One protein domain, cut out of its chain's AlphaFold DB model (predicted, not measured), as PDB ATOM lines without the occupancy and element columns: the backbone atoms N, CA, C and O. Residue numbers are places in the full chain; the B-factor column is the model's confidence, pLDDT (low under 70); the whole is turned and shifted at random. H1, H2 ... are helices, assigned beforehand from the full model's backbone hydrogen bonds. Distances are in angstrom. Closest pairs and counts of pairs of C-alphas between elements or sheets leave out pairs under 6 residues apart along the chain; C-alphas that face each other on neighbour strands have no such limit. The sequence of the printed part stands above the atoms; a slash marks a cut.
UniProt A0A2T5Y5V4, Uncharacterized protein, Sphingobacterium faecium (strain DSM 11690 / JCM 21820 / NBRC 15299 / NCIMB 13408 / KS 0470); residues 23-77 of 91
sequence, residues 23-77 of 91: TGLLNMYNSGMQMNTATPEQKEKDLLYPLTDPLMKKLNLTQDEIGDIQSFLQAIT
ATOM      1  N   THR A  23     175.392 150.783 134.962       94.62
ATOM      2  CA  THR A  23     174.848 151.742 133.997       94.62
ATOM      3  C   THR A  23     175.376 153.148 134.287       94.62
ATOM      4  O   THR A  23     175.711 153.889 133.364       94.62
ATOM      5  N   GLY A  24     175.517 153.517 135.565       92.75
ATOM      6  CA  GLY A  24     176.148 154.775 135.975       92.75
ATOM      7  C   GLY A  24     177.613 154.852 135.540       92.75
ATOM      8  O   GLY A  24     178.047 155.862 134.984       92.75
ATOM      9  N   LEU A  25     178.348 153.749 135.706       93.12
ATOM     10  CA  LEU A  25     179.731 153.623 135.249       93.12
ATOM     11  C   LEU A  25     179.846 153.763 133.720       93.12
ATOM     12  O   LEU A  25     180.679 154.522 133.230       93.12
ATOM     13  N   LEU A  26     178.987 153.078 132.959       94.56
ATOM     14  CA  LEU A  26     178.961 153.166 131.495       94.56
ATOM     15  C   LEU A  26     178.605 154.578 131.015       94.56
ATOM     16  O   LEU A  26     179.235 155.087 130.091       94.56
ATOM     17  N   ASN A  27     177.663 155.254 131.676       94.56
ATOM     18  CA  ASN A  27     177.313 156.644 131.371       94.56
ATOM     19  C   ASN A  27     178.469 157.618 131.632       94.56
ATOM     20  O   ASN A  27     178.663 158.563 130.865       94.56
ATOM     21  N   MET A  28     179.263 157.383 132.678       92.75
ATOM     22  CA  MET A  28     180.466 158.168 132.948       92.75
ATOM     23  C   MET A  28     181.481 158.036 131.800       92.75
ATOM     24  O   MET A  28     182.008 159.046 131.343       92.75
ATOM     25  N   TYR A  29     181.709 156.829 131.275       92.50
ATOM     26  CA  TYR A  29     182.551 156.653 130.084       92.50
ATOM     27  C   TYR A  29     181.917 157.264 128.829       92.50
ATOM     28  O   TYR A  29     182.609 157.919 128.052       92.50
ATOM     29  N   ASN A  30     180.602 157.122 128.645       95.44
ATOM     30  CA  ASN A  30     179.889 157.686 127.498       95.44
ATOM     31  C   ASN A  30     179.985 159.222 127.441       95.44
ATOM     32  O   ASN A  30     180.084 159.798 126.355       95.44
ATOM     33  N   SER A  31     180.007 159.897 128.596       92.88
ATOM     34  CA  SER A  31     180.192 161.353 128.676       92.88
ATOM     35  C   SER A  31     181.614 161.809 128.316       92.88
ATOM     36  O   SER A  31     181.849 163.002 128.134       92.88
ATOM     37  N   GLY A  32     182.547 160.864 128.166       89.69
ATOM     38  CA  GLY A  32     183.964 161.108 127.927       89.69
ATOM     39  C   GLY A  32     184.789 161.256 129.196       89.69
ATOM     40  O   GLY A  32     185.984 161.490 129.071       89.69
ATOM     41  N   MET A  33     184.181 161.114 130.384       83.88
ATOM     42  CA  MET A  33     184.854 161.143 131.688       83.88
ATOM     43  C   MET A  33     185.905 162.265 131.753       83.88
ATOM     44  O   MET A  33     187.110 162.028 131.840       83.88
ATOM     45  N   GLN A  34     185.428 163.510 131.655       70.81
ATOM     46  CA  GLN A  34     186.292 164.685 131.680       70.81
ATOM     47  C   GLN A  34     186.988 164.798 133.039       70.81
ATOM     48  O   GLN A  34     186.390 165.196 134.036       70.81
ATOM     49  N   MET A  35     188.265 164.427 133.062       72.38
ATOM     50  CA  MET A  35     189.166 164.682 134.175       72.38
ATOM     51  C   MET A  35     189.778 166.078 134.012       72.38
ATOM     52  O   MET A  35     189.937 166.587 132.897       72.38
ATOM     53  N   ASN A  36     190.149 166.698 135.131       73.19
ATOM     54  CA  ASN A  36     190.884 167.960 135.109       73.19
ATOM     55  C   ASN A  36     192.219 167.744 134.385       73.19
ATOM     56  O   ASN A  36     193.082 167.015 134.869       73.19
ATOM     57  N   THR A  37     192.368 168.359 133.214       77.19
ATOM     58  CA  THR A  37     193.613 168.336 132.435       77.19
ATOM     59  C   THR A  37     194.424 169.578 132.760       77.19
ATOM     60  O   THR A  37     193.840 170.647 132.939       77.19
ATOM     61  N   ALA A  38     195.752 169.447 132.797       80.62
ATOM     62  CA  ALA A  38     196.651 170.590 132.945       80.62
ATOM     63  C   ALA A  38     196.345 171.689 131.912       80.62
ATOM     64  O   ALA A  38     196.275 171.410 130.710       80.62
ATOM     65  N   THR A  39     196.250 172.946 132.350       84.69
ATOM     66  CA  THR A  39     196.386 174.096 131.446       84.69
ATOM     67  C   THR A  39     197.837 174.211 130.956       84.69
ATOM     68  O   THR A  39     198.743 173.639 131.577       84.69
ATOM     69  N   PRO A  40     198.104 174.949 129.861       84.69
ATOM     70  CA  PRO A  40     199.470 175.185 129.394       84.69
ATOM     71  C   PRO A  40     200.396 175.710 130.502       84.69
ATOM     72  O   PRO A  40     201.494 175.191 130.684       84.69
ATOM     73  N   GLU A  41     199.911 176.638 131.328       87.25
ATOM     74  CA  GLU A  41     200.672 177.237 132.431       87.25
ATOM     75  C   GLU A  41     200.936 176.245 133.573       87.25
ATOM     76  O   GLU A  41     201.958 176.328 134.253       87.25
ATOM     77  N   GLN A  42     200.015 175.306 133.821       86.94
ATOM     78  CA  GLN A  42     200.205 174.246 134.818       86.94
ATOM     79  C   GLN A  42     201.243 173.228 134.345       86.94
ATOM     80  O   GLN A  42     202.078 172.799 135.137       86.94
ATOM     81  N   LYS A  43     201.239 172.901 133.051       85.38
ATOM     82  CA  LYS A  43     202.197 171.978 132.434       85.38
ATOM     83  C   LYS A  43     203.619 172.543 132.387       85.38
ATOM     84  O   LYS A  43     204.578 171.792 132.526       85.38
ATOM     85  N   GLU A  44     203.761 173.857 132.216       86.38
ATOM     86  CA  GLU A  44     205.060 174.539 132.309       86.38
ATOM     87  C   GLU A  44     205.640 174.508 133.730       86.38
ATOM     88  O   GLU A  44     206.857 174.457 133.897       86.38
ATOM     89  N   LYS A  45     204.779 174.517 134.755       90.12
ATOM     90  CA  LYS A  45     205.187 174.468 136.167       90.12
ATOM     91  C   LYS A  45     205.433 173.050 136.679       90.12
ATOM     92  O   LYS A  45     206.285 172.876 137.547       90.12
ATOM     93  N   ASP A  46     204.700 172.064 136.170       88.06
ATOM     94  CA  ASP A  46     204.816 170.659 136.557       88.06
ATOM     95  C   ASP A  46     204.684 169.734 135.336       88.06
ATOM     96  O   ASP A  46     203.603 169.535 134.779       88.06
ATOM     97  N   LEU A  47     205.809 169.127 134.947       82.81
ATOM     98  CA  LEU A  47     205.871 168.174 133.836       82.81
ATOM     99  C   LEU A  47     205.128 166.858 134.124       82.81
ATOM    100  O   LEU A  47     204.822 166.128 133.182       82.81
ATOM    101  N   LEU A  48     204.859 166.540 135.395       88.06
ATOM    102  CA  LEU A  48     204.147 165.334 135.827       88.06
ATOM    103  C   LEU A  48     202.659 165.583 136.088       88.06
ATOM    104  O   LEU A  48     201.960 164.672 136.540       88.06
ATOM    105  N   TYR A  49     202.157 166.784 135.792       86.44
ATOM    106  CA  TYR A  49     200.747 167.086 135.972       86.44
ATOM    107  C   TYR A  49     199.882 166.107 135.157       86.44
ATOM    108  O   TYR A  49     200.174 165.858 133.981       86.44
ATOM    109  N   PRO A  50     198.806 165.548 135.739       84.06
ATOM    110  CA  PRO A  50     197.957 164.584 135.054       84.06
ATOM    111  C   PRO A  50     197.349 165.164 133.771       84.06
ATOM    112  O   PRO A  50     196.729 166.230 133.756       84.06
ATOM    113  N   LEU A  51     197.508 164.422 132.678       84.00
ATOM    114  CA  LEU A  51     196.899 164.727 131.391       84.00
ATOM    115  C   LEU A  51     195.800 163.714 131.105       84.00
ATOM    116  O   LEU A  51     195.991 162.510 131.280       84.00
ATOM    117  N   THR A  52     194.659 164.210 130.642       85.62
ATOM    118  CA  THR A  52     193.589 163.338 130.162       85.62
ATOM    119  C   THR A  52     194.002 162.718 128.833       85.62
ATOM    120  O   THR A  52     194.481 163.413 127.936       85.62
ATOM    121  N   ASP A  53     193.823 161.404 128.713       85.88
ATOM    122  CA  ASP A  53     194.122 160.675 127.483       85.88
ATOM    123  C   ASP A  53     193.169 161.116 126.348       85.88
ATOM    124  O   ASP A  53     191.970 161.266 126.596       85.88
ATOM    125  N   PRO A  54     193.642 161.301 125.100       86.31
ATOM    126  CA  PRO A  54     192.794 161.686 123.966       86.31
ATOM    127  C   PRO A  54     191.610 160.745 123.683       86.31
ATOM    128  O   PRO A  54     190.654 161.136 123.009       86.31
ATOM    129  N   LEU A  55     191.666 159.497 124.158       88.81
ATOM    130  CA  LEU A  55     190.571 158.534 124.052       88.81
ATOM    131  C   LEU A  55     189.391 158.864 124.978       88.81
ATOM    132  O   LEU A  55     188.285 158.383 124.737       88.81
ATOM    133  N   MET A  56     189.595 159.706 125.992       88.75
ATOM    134  CA  MET A  56     188.565 160.149 126.934       88.75
ATOM    135  C   MET A  56     187.727 161.260 126.302       88.75
ATOM    136  O   MET A  56     187.913 162.456 126.527       88.75
ATOM    137  N   LYS A  57     186.812 160.840 125.432       90.50
ATOM    138  CA  LYS A  57     185.914 161.709 124.674       90.50
ATOM    139  C   LYS A  57     184.501 161.156 124.693       90.50
ATOM    140  O   LYS A  57     184.294 159.957 124.866       90.50
ATOM    141  N   LYS A  58     183.526 162.038 124.476       93.56
ATOM    142  CA  LYS A  58     182.121 161.644 124.402       93.56
ATOM    143  C   LYS A  58     181.926 160.599 123.301       93.56
ATOM    144  O   LYS A  58     182.322 160.828 122.157       93.56
ATOM    145  N   LEU A  59     181.309 159.476 123.656       95.06
ATOM    146  CA  LEU A  59     181.106 158.344 122.747       95.06
ATOM    147  C   LEU A  59     179.761 158.431 122.015       95.06
ATOM    148  O   LEU A  59     179.619 157.860 120.941       95.06
ATOM    149  N   ASN A  60     178.816 159.217 122.549       95.94
ATOM    150  CA  ASN A  60     177.455 159.387 122.023       95.94
ATOM    151  C   ASN A  60     176.681 158.066 121.893       95.94
ATOM    152  O   ASN A  60     175.849 157.933 121.001       95.94
ATOM    153  N   LEU A  61     176.928 157.123 122.803       97.25
ATOM    154  CA  LEU A  61     176.174 155.879 122.883       97.25
ATOM    155  C   LEU A  61     174.712 156.177 123.212       97.25
ATOM    156  O   LEU A  61     174.409 156.999 124.089       97.25
ATOM    157  N   THR A  62     173.830 155.477 122.517       98.06
ATOM    158  CA  THR A  62     172.400 155.397 122.804       98.06
ATOM    159  C   THR A  62     172.143 154.571 124.066       98.06
ATOM    160  O   THR A  62     173.026 153.885 124.582       98.06
ATOM    161  N   GLN A  63     170.916 154.636 124.592       96.94
ATOM    162  CA  GLN A  63     170.533 153.805 125.740       96.94
ATOM    163  C   GLN A  63     170.553 152.310 125.395       96.94
ATOM    164  O   GLN A  63     170.960 151.505 126.230       96.94
ATOM    165  N   ASP A  64     170.192 151.959 124.160       98.12
ATOM    166  CA  ASP A  64     170.197 150.572 123.690       98.12
ATOM    167  C   ASP A  64     171.629 150.021 123.627       98.12
ATOM    168  O   ASP A  64     171.908 148.970 124.196       98.12
ATOM    169  N   GLU A  65     172.578 150.782 123.072       98.19
ATOM    170  CA  GLU A  65     173.995 150.381 123.025       98.19
ATOM    171  C   GLU A  65     174.612 150.231 124.426       98.19
ATOM    172  O   GLU A  65     175.443 149.351 124.661       98.19
ATOM    173  N   ILE A  66     174.202 151.065 125.388       97.94
ATOM    174  CA  ILE A  66     174.610 150.907 126.793       97.94
ATOM    175  C   ILE A  66     174.063 149.590 127.363       97.94
ATOM    176  O   ILE A  66     174.793 148.869 128.050       97.94
ATOM    177  N   GLY A  67     172.807 149.258 127.055       97.69
ATOM    178  CA  GLY A  67     172.181 147.989 127.420       97.69
ATOM    179  C   GLY A  67     172.883 146.777 126.802       97.69
ATOM    180  O   GLY A  67     173.105 145.775 127.490       97.69
ATOM    181  N   ASP A  68     173.311 146.881 125.545       98.06
ATOM    182  CA  ASP A  68     174.062 145.837 124.845       98.06
ATOM    183  C   ASP A  68     175.426 145.593 125.496       98.06
ATOM    184  O   ASP A  68     175.804 144.446 125.751       98.06
ATOM    185  N   ILE A  69     176.152 146.660 125.847       96.56
ATOM    186  CA  ILE A  69     177.431 146.553 126.561       96.56
ATOM    187  C   ILE A  69     177.223 145.905 127.931       96.56
ATOM    188  O   ILE A  69     177.961 144.990 128.294       96.56
ATOM    189  N   GLN A  70     176.213 146.333 128.689       95.56
ATOM    190  CA  GLN A  70     175.894 145.722 129.979       95.56
ATOM    191  C   GLN A  70     175.585 144.224 129.833       95.56
ATOM    192  O   GLN A  70     176.102 143.407 130.601       95.56
ATOM    193  N   SER A  71     174.796 143.852 128.826       95.56
ATOM    194  CA  SER A  71     174.455 142.459 128.521       95.56
ATOM    195  C   SER A  71     175.691 141.640 128.151       95.56
ATOM    196  O   SER A  71     175.875 140.524 128.641       95.56
ATOM    197  N   PHE A  72     176.592 142.213 127.354       95.12
ATOM    198  CA  PHE A  72     177.868 141.596 127.016       95.12
ATOM    199  C   PHE A  72     178.747 141.376 128.256       95.12
ATOM    200  O   PHE A  72     179.242 140.268 128.462       95.12
ATOM    201  N   LEU A  73     178.902 142.389 129.119       93.69
ATOM    202  CA  LEU A  73     179.677 142.283 130.363       93.69
ATOM    203  C   LEU A  73     179.108 141.210 131.303       93.69
ATOM    204  O   LEU A  73     179.868 140.472 131.938       93.69
ATOM    205  N   GLN A  74     177.781 141.080 131.356       91.38
ATOM    206  CA  GLN A  74     177.103 140.016 132.090       91.38
ATOM    207  C   GLN A  74     177.406 138.634 131.505       91.38
ATOM    208  O   GLN A  74     177.701 137.709 132.260       91.38
ATOM    209  N   ALA A  75     177.382 138.496 130.179       91.19
ATOM    210  CA  ALA A  75     177.627 137.228 129.496       91.19
ATOM    211  C   ALA A  75     179.071 136.722 129.658       91.19
ATOM    212  O   ALA A  75     179.292 135.517 129.759       91.19
ATOM    213  N   ILE A  76     180.056 137.626 129.708       90.12
ATOM    214  CA  ILE A  76     181.474 137.261 129.890       90.12
ATOM    215  C   ILE A  76     181.888 137.132 131.361       90.12
ATOM    216  O   ILE A  76     183.021 136.733 131.650       90.12
ATOM    217  N   THR A  77     181.005 137.483 132.299       88.75
ATOM    218  CA  THR A  77     181.282 137.335 133.726       88.75
ATOM    219  C   THR A  77     181.072 135.883 134.145       88.75
ATOM    220  O   THR A  77     179.997 135.311 133.987       88.75
TER     221      THR A  77
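AT A GLANCE: This is residues 23 to 77 of the 91 residues of an uncharacterized protein of Sphingobacterium faecium (strain DSM 11690 / JCM 21820 / NBRC 15299 / NCIMB 13408 / KS 0470) (UniProt A0A2T5Y5V4). A long, thin loop of chain has two helices at one end, H1 and H3, and one short helix, H2, at the far tip. The chain runs out from H1 to H2 through residues 31 to 39 and comes back through residues 46 to 62 to H3, which stands across the end of this arm, with residues 71 to 77 sticking out. The printed part has 55 residues with three named helices in the order H1, H2, H3 and no named strand, and its class is all helix. It is only just extended, close to loose, with a radius of gyration of the C-alphas of 15.6 A and spans of 46 by 23 by 16 A.

IN THESE COORDINATES: H1 takes residues 23 to 30, beginning at C-alpha 23 at (174.848, 151.742, 133.997). H2 takes residues 40 to 45, with C-alpha 45 at (205.187, 174.468, 136.167). H3, the longest helix, takes residues 63 to 76 and measures 20.3 A from first to last C-alpha, ending at (181.474, 137.261, 129.890).

HOW THE PARTS SIT: H1 touches H3, which meets it with residues 66 to 70 alone. Their closest C-alphas, those of Leu 26 and Ile 66, are 6.8 A apart. They run opposite ways at a steep tilt of 67 degrees, only just short of about perpendicular. H2 is apart from H1 and from H3. In H1, H2 and H3 every O i to N i+4 pair is within hydrogen-bond range.

THE WHOLE: The C-alphas of Lys 45 and Ala 75, the two farthest apart, are 46.8 A from each other. The link from H1 to H2 is short, and that from H2 to H3 is long, with 17 residues. The printed part has no cut. Its mean pLDDT is 89.8, and no printed residue is under 70.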